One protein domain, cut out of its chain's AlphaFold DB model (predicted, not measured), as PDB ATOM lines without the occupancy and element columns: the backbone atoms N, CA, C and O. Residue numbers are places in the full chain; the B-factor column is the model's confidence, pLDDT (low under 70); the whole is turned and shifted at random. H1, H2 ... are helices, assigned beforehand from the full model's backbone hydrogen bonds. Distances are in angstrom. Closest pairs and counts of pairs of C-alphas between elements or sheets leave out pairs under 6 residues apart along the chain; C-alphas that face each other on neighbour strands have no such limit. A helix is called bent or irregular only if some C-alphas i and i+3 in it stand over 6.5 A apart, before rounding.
ATOM      1  N   VAL A   2       1.002  83.280  44.355       90.81
ATOM      2  CA  VAL A   2       1.658  82.308  43.430       90.81
ATOM      3  C   VAL A   2       1.199  82.411  41.965       90.81
ATOM      4  O   VAL A   2       2.029  82.480  41.065       90.81
ATOM      5  N   LYS A   3      -0.116  82.512  41.720       89.00
ATOM      6  CA  LYS A   3      -0.676  82.644  40.365       89.00
ATOM      7  C   LYS A   3      -0.260  83.949  39.683       89.00
ATOM      8  O   LYS A   3       0.101  83.923  38.512       89.00
ATOM      9  N   SER A   4      -0.294  85.070  40.408       87.69
ATOM     10  CA  SER A   4       0.116  86.370  39.868       87.69
ATOM     11  C   SER A   4       1.621  86.421  39.605       87.69
ATOM     12  O   SER A   4       2.028  86.931  38.571       87.69
ATOM     13  N   THR A   5       2.444  85.813  40.465       90.19
ATOM     14  CA  THR A   5       3.888  85.661  40.240       90.19
ATOM     15  C   THR A   5       4.200  84.814  39.010       90.19
ATOM     16  O   THR A   5       5.058  85.200  38.222       90.19
ATOM     17  N   ILE A   6       3.507  83.687  38.820       91.12
ATOM     18  CA  ILE A   6       3.666  82.849  37.623       91.12
ATOM     19  C   ILE A   6       3.280  83.636  36.369       91.12
ATOM     20  O   ILE A   6       4.104  83.773  35.472       91.12
ATOM     21  N   GLY A   7       2.083  84.231  36.338       87.31
ATOM     22  CA  GLY A   7       1.632  85.002  35.176       87.31
ATOM     23  C   GLY A   7       2.541  86.194  34.866       87.31
ATOM     24  O   GLY A   7       2.848  86.454  33.705       87.31
ATOM     25  N   PHE A   8       3.037  86.885  35.898       87.75
ATOM     26  CA  PHE A   8       3.995  87.967  35.711       87.75
ATOM     27  C   PHE A   8       5.326  87.451  35.156       87.75
ATOM     28  O   PHE A   8       5.889  88.044  34.241       87.75
ATOM     29  N   ASN A   9       5.819  86.325  35.669       89.62
ATOM     30  CA  ASN A   9       7.031  85.712  35.156       89.62
ATOM     31  C   ASN A   9       6.903  85.296  33.690       89.62
ATOM     32  O   ASN A   9       7.819  85.569  32.922       89.62
ATOM     33  N   ASP A  10       5.789  84.675  33.311       88.44
ATOM     34  CA  ASP A  10       5.550  84.200  31.946       88.44
ATOM     35  C   ASP A  10       5.460  85.370  30.950       88.44
ATOM     36  O   ASP A  10       5.900  85.267  29.807       88.44
ATOM     37  N   MET A  11       4.957  86.525  31.400       84.62
ATOM     38  CA  MET A  11       4.936  87.759  30.611       84.62
ATOM     39  C   MET A  11       6.341  88.345  30.384       84.62
ATOM     40  O   MET A  11       6.581  88.982  29.359       84.62
ATOM     41  N   VAL A  12       7.267  88.156  31.331       85.06
ATOM     42  CA  VAL A  12       8.631  88.711  31.269       85.06
ATOM     43  C   VAL A  12       9.632  87.744  30.630       85.06
ATOM     44  O   VAL A  12      10.524  88.183  29.906       85.06
ATOM     45  N   ASN A  13       9.509  86.440  30.882       75.62
ATOM     46  CA  ASN A  13      10.405  85.404  30.372       75.62
ATOM     47  C   ASN A  13       9.581  84.323  29.647       75.62
ATOM     48  O   ASN A  13       8.771  83.650  30.272       75.62
ATOM     49  N   GLN A  14       9.852  84.078  28.360       64.06
ATOM     50  CA  GLN A  14       9.160  83.061  27.539       64.06
ATOM     51  C   GLN A  14       9.616  81.607  27.807       64.06
ATOM     52  O   GLN A  14       9.419  80.727  26.973       64.06
ATOM     53  N   ASN A  15      10.255  81.341  28.948       64.56
ATOM     54  CA  ASN A  15      10.789  80.018  29.288       64.56
ATOM     55  C   ASN A  15       9.852  79.313  30.278       64.56
ATOM     56  O   ASN A  15       9.288  79.993  31.135       64.56
ATOM     57  N   ASP A  16       9.794  77.971  30.241       62.03
ATOM     58  CA  ASP A  16       9.009  77.063  31.115       62.03
ATOM     59  C   ASP A  16       9.395  77.116  32.617       62.03
ATOM     60  O   ASP A  16       9.674  76.119  33.288       62.03
ATOM     61  N   SER A  17       9.427  78.313  33.187       73.69
ATOM     62  CA  SER A  17       9.862  78.608  34.555       73.69
ATOM     63  C   SER A  17       8.707  78.452  35.552       73.69
ATOM     64  O   SER A  17       8.929  78.303  36.756       73.69
ATOM     65  N   SER A  18       7.468  78.441  35.054       82.50
ATOM     66  CA  SER A  18       6.215  78.366  35.810       82.50
ATOM     67  C   SER A  18       6.151  77.100  36.672       82.50
ATOM     68  O   SER A  18       5.776  77.156  37.845       82.50
ATOM     69  N   GLN A  19       6.612  75.960  36.136       88.62
ATOM     70  CA  GLN A  19       6.663  74.697  36.884       88.62
ATOM     71  C   GLN A  19       7.660  74.746  38.048       88.62
ATOM     72  O   GLN A  19       7.422  74.135  39.088       88.62
ATOM     73  N   ILE A  20       8.772  75.471  37.901       91.88
ATOM     74  CA  ILE A  20       9.782  75.605  38.959       91.88
ATOM     75  C   ILE A  20       9.239  76.476  40.092       91.88
ATOM     76  O   ILE A  20       9.395  76.114  41.260       91.88
ATOM     77  N   ILE A  21       8.576  77.587  39.752       93.44
ATOM     78  CA  ILE A  21       7.945  78.478  40.734       93.44
ATOM     79  C   ILE A  21       6.878  77.721  41.526       93.44
ATOM     80  O   ILE A  21       6.895  77.764  42.756       93.44
ATOM     81  N   GLN A  22       6.018  76.964  40.838       94.69
ATOM     82  CA  GLN A  22       4.986  76.156  41.484       94.69
ATOM     83  C   GLN A  22       5.594  75.105  42.423       94.69
ATOM     84  O   GLN A  22       5.241  75.057  43.594       94.69
ATOM     85  N   ARG A  23       6.579  74.321  41.958       94.62
ATOM     86  CA  ARG A  23       7.227  73.286  42.786       94.62
ATOM     87  C   ARG A  23       7.922  73.866  44.020       94.62
ATOM     88  O   ARG A  23       7.854  73.270  45.092       94.62
ATOM     89  N   LYS A  24       8.597  75.016  43.890       94.62
ATOM     90  CA  LYS A  24       9.236  75.701  45.029       94.62
ATOM     91  C   LYS A  24       8.203  76.237  46.015       94.62
ATOM     92  O   LYS A  24       8.395  76.088  47.217       94.62
ATOM     93  N   TYR A  25       7.113  76.816  45.516       95.31
ATOM     94  CA  TYR A  25       5.997  77.248  46.352       95.31
ATOM     95  C   TYR A  25       5.385  76.071  47.125       95.31
ATOM     96  O   TYR A  25       5.306  76.136  48.349       95.31
ATOM     97  N   ASP A  26       5.047  74.972  46.444       95.69
ATOM     98  CA  ASP A  26       4.463  73.778  47.072       95.69
ATOM     99  C   ASP A  26       5.398  73.194  48.144       95.69
ATOM    100  O   ASP A  26       4.958  72.774  49.218       95.69
ATOM    101  N   TYR A  27       6.711  73.214  47.885       95.88
ATOM    102  CA  TYR A  27       7.715  72.813  48.864       95.88
ATOM    103  C   TYR A  27       7.719  73.724  50.097       95.88
ATOM    104  O   TYR A  27       7.720  73.208  51.214       95.88
ATOM    105  N   PHE A  28       7.717  75.049  49.927       95.75
ATOM    106  CA  PHE A  28       7.720  75.971  51.065       95.75
ATOM    107  C   PHE A  28       6.430  75.889  51.880       95.75
ATOM    108  O   PHE A  28       6.507  75.887  53.103       95.75
ATOM    109  N   VAL A  29       5.271  75.730  51.238       94.69
ATOM    110  CA  VAL A  29       3.992  75.540  51.945       94.69
ATOM    111  C   VAL A  29       4.027  74.290  52.821       94.69
ATOM    112  O   VAL A  29       3.497  74.293  53.929       94.69
ATOM    113  N   LYS A  30       4.657  73.214  52.337       97.06
ATOM    114  CA  LYS A  30       4.736  71.948  53.070       97.06
ATOM    115  C   LYS A  30       5.802  71.944  54.168       97.06
ATOM    116  O   LYS A  30       5.621  71.256  55.168       97.06
ATOM    117  N   ASN A  31       6.924  72.635  53.964       97.06
ATOM    118  CA  ASN A  31       8.136  72.436  54.768       97.06
ATOM    119  C   ASN A  31       8.672  73.711  55.443       97.06
ATOM    120  O   ASN A  31       9.721  73.647  56.078       97.06
ATOM    121  N   SER A  32       8.012  74.860  55.288       94.56
ATOM    122  CA  SER A  32       8.513  76.169  55.730       94.56
ATOM    123  C   SER A  32       7.387  77.060  56.255       94.56
ATOM    124  O   SER A  32       6.219  76.671  56.282       94.56
ATOM    125  N   MET A  33       7.730  78.277  56.678       93.06
ATOM    126  CA  MET A  33       6.734  79.258  57.087       93.06
ATOM    127  C   MET A  33       6.043  79.891  55.874       93.06
ATOM    128  O   MET A  33       6.618  80.051  54.793       93.06
ATOM    129  N   ILE A  34       4.805  80.350  56.075       87.69
ATOM    130  CA  ILE A  34       4.063  81.131  55.072       87.69
ATOM    131  C   ILE A  34       4.848  82.397  54.678       87.69
ATOM    132  O   ILE A  34       4.822  82.801  53.514       87.69
ATOM    133  N   SER A  35       5.607  82.981  55.610       89.56
ATOM    134  CA  SER A  35       6.514  84.102  55.334       89.56
ATOM    135  C   SER A  35       7.586  83.753  54.303       89.56
ATOM    136  O   SER A  35       7.875  84.567  53.431       89.56
ATOM    137  N   ASP A  36       8.136  82.539  54.342       92.50
ATOM    138  CA  ASP A  36       9.169  82.104  53.396       92.50
ATOM    139  C   ASP A  36       8.585  81.975  51.986       92.50
ATOM    140  O   ASP A  36       9.200  82.402  51.007       92.50
ATOM    141  N   CYS A  37       7.344  81.478  51.888       93.31
ATOM    142  CA  CYS A  37       6.584  81.471  50.639       93.31
ATOM    143  C   CYS A  37       6.405  82.897  50.096       93.31
ATOM    144  O   CYS A  37       6.605  83.141  48.905       93.31
ATOM    145  N   TYR A  38       6.029  83.838  50.968       90.75
ATOM    146  CA  TYR A  38       5.793  85.234  50.604       90.75
ATOM    147  C   TYR A  38       7.074  85.910  50.103       90.75
ATOM    148  O   TYR A  38       7.077  86.489  49.015       90.75
ATOM    149  N   PHE A  39       8.181  85.776  50.838       92.69
ATOM    150  CA  PHE A  39       9.466  86.354  50.449       92.69
ATOM    151  C   PHE A  39      10.011  85.754  49.155       92.69
ATOM    152  O   PHE A  39      10.519  86.495  48.312       92.69
ATOM    153  N   TYR A  40       9.864  84.442  48.954       94.69
ATOM    154  CA  TYR A  40      10.250  83.793  47.705       94.69
ATOM    155  C   TYR A  40       9.503  84.383  46.501       94.69
ATOM    156  O   TYR A  40      10.126  84.797  45.522       94.69
ATOM    157  N   LEU A  41       8.174  84.460  46.579       93.50
ATOM    158  CA  LEU A  41       7.350  84.994  45.492       93.50
ATOM    159  C   LEU A  41       7.621  86.488  45.255       93.50
ATOM    160  O   LEU A  41       7.757  86.913  44.108       93.50
ATOM    161  N   GLY A  42       7.788  87.266  46.328       92.69
ATOM    162  CA  GLY A  42       8.169  88.677  46.250       92.69
ATOM    163  C   GLY A  42       9.532  88.889  45.581       92.69
ATOM    164  O   GLY A  42       9.689  89.809  44.778       92.69
ATOM    165  N   TYR A  43      10.504  88.009  45.841       93.44
ATOM    166  CA  TYR A  43      11.808  88.046  45.179       93.44
ATOM    167  C   TYR A  43      11.701  87.799  43.669       93.44
ATOM    168  O   TYR A  43      12.288  88.550  42.890       93.44
ATOM    169  N   ILE A  44      10.919  86.801  43.244       92.94
ATOM    170  CA  ILE A  44      10.685  86.533  41.815       92.94
ATOM    171  C   ILE A  44      10.025  87.741  41.136       92.94
ATOM    172  O   ILE A  44      10.466  88.172  40.072       92.94
ATOM    173  N   ASN A  45       9.018  88.342  41.775       91.69
ATOM    174  CA  ASN A  45       8.364  89.540  41.247       91.69
ATOM    175  C   ASN A  45       9.340  90.719  41.130       91.69
ATOM    176  O   ASN A  45       9.335  91.421  40.120       91.69
ATOM    177  N   LYS A  46      10.218  90.919  42.121       91.50
ATOM    178  CA  LYS A  46      11.272  91.943  42.070       91.50
ATOM    179  C   LYS A  46      12.213  91.729  40.881       91.50
ATOM    180  O   LYS A  46      12.518  92.697  40.186       91.50
ATOM    181  N   ASP A  47      12.674  90.501  40.647       91.69
ATOM    182  CA  ASP A  47      13.572  90.194  39.526       91.69
ATOM    183  C   ASP A  47      12.909  90.506  38.176       91.69
ATOM    184  O   ASP A  47      13.475  91.202  37.332       91.69
ATOM    185  N   ASN A  48      11.651  90.091  38.013       90.06
ATOM    186  CA  ASN A  48      10.873  90.371  36.809       90.06
ATOM    187  C   ASN A  48      10.602  91.868  36.615       90.06
ATOM    188  O   ASN A  48      10.734  92.377  35.503       90.06
ATOM    189  N   PHE A  49      10.311  92.600  37.690       89.44
ATOM    190  CA  PHE A  49      10.151  94.052  37.645       89.44
ATOM    191  C   PHE A  49      11.415  94.756  37.145       89.44
ATOM    192  O   PHE A  49      11.327  95.621  36.275       89.44
ATOM    193  N   ILE A  50      12.595  94.370  37.644       90.25
ATOM    194  CA  ILE A  50      13.869  94.972  37.222       90.25
ATOM    195  C   ILE A  50      14.077  94.818  35.710       90.25
ATOM    196  O   ILE A  50      14.575  95.751  35.083       90.25
ATOM    197  N   LYS A  51      13.662  93.688  35.125       89.44
ATOM    198  CA  LYS A  51      13.780  93.421  33.681       89.44
ATOM    199  C   LYS A  51      12.883  94.318  32.827       89.44
ATOM    200  O   LYS A  51      13.288  94.703  31.737       89.44
ATOM    201  N   ILE A  52      11.685  94.664  33.306       87.38
ATOM    202  CA  ILE A  52      10.717  95.454  32.525       87.38
ATOM    203  C   ILE A  52      10.669  96.939  32.887       87.38
ATOM    204  O   ILE A  52       9.958  97.695  32.221       87.38
ATOM    205  N   LYS A  53      11.409  97.374  33.916       86.88
ATOM    206  CA  LYS A  53      11.284  98.717  34.509       86.88
ATOM    207  C   LYS A  53      11.361  99.858  33.486       86.88
ATOM    208  O   LYS A  53      10.607 100.820  33.588       86.88
ATOM    209  N   ASP A  54      12.209  99.718  32.467       86.62
ATOM    210  CA  ASP A  54      12.461 100.763  31.465       86.62
ATOM    211  C   ASP A  54      11.334 100.859  30.414       86.62
ATOM    212  O   ASP A  54      11.231 101.839  29.677       86.62
ATOM    213  N   THR A  55      10.456  99.853  30.360       83.69
ATOM    214  CA  THR A  55       9.304  99.780  29.443       83.69
ATOM    215  C   THR A  55       7.972 100.133  30.108       83.69
ATOM    216  O   THR A  55       6.976 100.333  29.410       83.69
ATOM    217  N   LEU A  56       7.946 100.262  31.441       79.00
ATOM    218  CA  LEU A  56       6.731 100.534  32.220       79.00
ATOM    219  C   LEU A  56       6.093 101.880  31.889       79.00
ATOM    220  O   LEU A  56       4.875 101.977  31.790       79.00
ATOM    221  N   THR A  57       6.903 102.911  31.651       74.75
ATOM    222  CA  THR A  57       6.416 104.246  31.263       74.75
ATOM    223  C   THR A  57       5.683 104.253  29.924       74.75
ATOM    224  O   THR A  57       4.946 105.192  29.640       74.75
ATOM    225  N   ARG A  58       5.867 103.213  29.103       79.44
ATOM    226  CA  ARG A  58       5.232 103.069  27.788       79.44
ATOM    227  C   ARG A  58       3.983 102.190  27.821       79.44
ATOM    228  O   ARG A  58       3.245 102.189  26.846       79.44
ATOM    229  N   ASN A  59       3.753 101.460  28.915       74.75
ATOM    230  CA  ASN A  59       2.661 100.499  29.051       74.75
ATOM    231  C   ASN A  59       1.991 100.666  30.426       74.75
ATOM    232  O   ASN A  59       2.268  99.888  31.343       74.75
ATOM    233  N   PRO A  60       1.127 101.684  30.595       74.75
ATOM    234  CA  PRO A  60       0.472 101.967  31.872       74.75
ATOM    235  C   PRO A  60      -0.380 100.795  32.386       74.75
ATOM    236  O   PRO A  60      -0.504 100.627  33.596       74.75
ATOM    237  N   ASP A  61      -0.872  99.923  31.505       74.94
ATOM    238  CA  ASP A  61      -1.635  98.724  31.880       74.94
ATOM    239  C   ASP A  61      -0.810  97.726  32.713       74.94
ATOM    240  O   ASP A  61      -1.351  97.007  33.558       74.94
ATOM    241  N   LEU A  62       0.521  97.734  32.564       75.94
ATOM    242  CA  LEU A  62       1.418  96.913  33.382       75.94
ATOM    243  C   LEU A  62       1.414  97.338  34.857       75.94
ATOM    244  O   LEU A  62       1.741  96.527  35.719       75.94
ATOM    245  N   ILE A  63       1.006  98.572  35.177       79.38
ATOM    246  CA  ILE A  63       0.927  99.058  36.562       79.38
ATOM    247  C   ILE A  63      -0.098  98.251  37.364       79.38
ATOM    248  O   ILE A  63       0.156  97.942  38.526       79.38
ATOM    249  N   HIS A  64      -1.225  97.870  36.759       76.88
ATOM    250  CA  HIS A  64      -2.229  97.032  37.421       76.88
ATOM    251  C   HIS A  64      -1.690  95.629  37.700       76.88
ATOM    252  O   HIS A  64      -1.766  95.146  38.826       76.88
ATOM    253  N   VAL A  65      -1.028  95.019  36.711       75.75
ATOM    254  CA  VAL A  65      -0.380  93.708  36.880       75.75
ATOM    255  C   VAL A  65       0.657  93.753  38.004       75.75
ATOM    256  O   VAL A  65       0.717  92.836  38.820       75.75
ATOM    257  N   LEU A  66       1.436  94.836  38.102       79.81
ATOM    258  CA  LEU A  66       2.404  95.026  39.182       79.81
ATOM    259  C   LEU A  66       1.739  95.181  40.548       79.81
ATOM    260  O   LEU A  66       2.190  94.561  41.508       79.81
ATOM    261  N   LYS A  67       0.663  95.964  40.656       81.06
ATOM    262  CA  LYS A  67      -0.069  96.116  41.919       81.06
ATOM    263  C   LYS A  67      -0.612  94.779  42.422       81.06
ATOM    264  O   LYS A  67      -0.435  94.467  43.597       81.06
ATOM    265  N   THR A  68      -1.173  93.961  41.534       77.94
ATOM    266  CA  THR A  68      -1.643  92.612  41.871       77.94
ATOM    267  C   THR A  68      -0.486  91.636  42.144       77.94
ATOM    268  O   THR A  68      -0.594  90.759  43.004       77.94
ATOM    269  N   ALA A  69       0.641  91.750  41.433       80.38
ATOM    270  CA  ALA A  69       1.810  90.895  41.650       80.38
ATOM    271  C   ALA A  69       2.471  91.162  43.007       80.38
ATOM    272  O   ALA A  69       2.846  90.215  43.688       80.38
ATOM    273  N   PHE A  70       2.586  92.425  43.417       82.25
ATOM    274  CA  PHE A  70       3.194  92.823  44.690       82.25
ATOM    275  C   PHE A  70       2.203  92.909  45.859       82.25
ATOM    276  O   PHE A  70       2.608  93.304  46.948       82.25
ATOM    277  N   ASP A  71       0.938  92.534  45.648       77.81
ATOM    278  CA  ASP A  71      -0.115  92.592  46.674       77.81
ATOM    279  C   ASP A  71      -0.319  94.015  47.247       77.81
ATOM    280  O   ASP A  71      -0.635  94.209  48.416       77.81
ATOM    281  N   ILE A  72      -0.104  95.039  46.407       76.81
ATOM    282  CA  ILE A  72      -0.212  96.471  46.763       76.81
ATOM    283  C   ILE A  72      -1.679  96.942  46.704       76.81
ATOM    284  O   ILE A  72      -2.030  98.008  47.198       76.81
ATOM    285  N   GLU A  73      -2.556  96.136  46.109       65.94
ATOM    286  CA  GLU A  73      -3.989  96.399  45.928       65.94
ATOM    287  C   GLU A  73      -4.859  96.011  47.139       65.94
ATOM    288  O   GLU A  73      -6.063  95.803  46.998       65.94
ATOM    289  N   ALA A  74      -4.284  95.918  48.342       66.94
ATOM    290  CA  ALA A  74      -5.054  95.604  49.540       66.94
ATOM    291  C   ALA A  74      -6.045  96.736  49.877       66.94
ATOM    292  O   ALA A  74      -5.651  97.876  50.129       66.94
TER     293      ALA A  74
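AT A GLANCE: This is residues 2 to 74 of the 100 residues of an uncharacterized protein of Candidatus Nitrosopumilus koreensis AR1 (UniProt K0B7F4). A long helix, H3, makes the length of a flat all-helix domain, and three shorter helices pack along it: H2 near its beginning, H1 by its middle and H4 near its end, with H1 between H2 and H4. H1, H2 and H3 form an up-and-down bundle, helices side by side with each running against the one before it. The printed part has 73 residues with four named helices, in the order H1 H2 H3 H4, and no named strand. It is compact, with a radius of gyration of the C-alphas of 12.6 A and spans of 41 by 30 by 16 A.

IN THESE COORDINATES: Find C-alpha 34 at (4.063, 81.131, 55.072); from there H3, residues 34 to 58, runs 35.0 A. It has a kink of 65 degrees near residue 52 and is irregular, with C-alphas 51 and 54 7.8 A apart. H2, residues 18 to 31, runs 20.0 A. H1, residues 2 to 12, starts with C-alpha 2 at (1.658, 82.308, 43.430) and is 15.4 A long. H4, residues 62 to 69, ends with C-alpha 69 at (1.810, 90.895, 41.650).

HOW THE PARTS SIT: Start at the hub, H1 and H3, which touch three helices each. They touch each other, closest at the C-alphas of Thr 5 and Asn 45, 6.0 A apart, at a shallow tilt of 30 degrees, the same way. H3 touches H2 with residues 34 to 41 alone; look at the C-alphas of Phe 28 and Cys 37, the closest, 5.6 A apart. H3 and H4 touch, closest at the C-alphas of Leu 56 and Leu 62, 6.5 A apart, and form a hairpin. H1 touches H4, closest at the C-alphas of Ser 4 and Ala 69, 5.1 A apart. H1 and H2 form a hairpin, closest at the C-alphas of Ile 6 and Ser 18, 5.5 A apart. H2 and H4 are apart. In H1, H2 and H4 every O i to N i+4 pair is within hydrogen-bond range; in H3, 17 of 21 are.

THE WHOLE: The C-alphas of Asn 31 and Arg 58, the two farthest apart, are 40.9 A apart. The printed part has no cut, and the three links are tight. The mean pLDDT of the printed part is 85.7; look for values under 70 at residues 14 to 16 and 73 to 74.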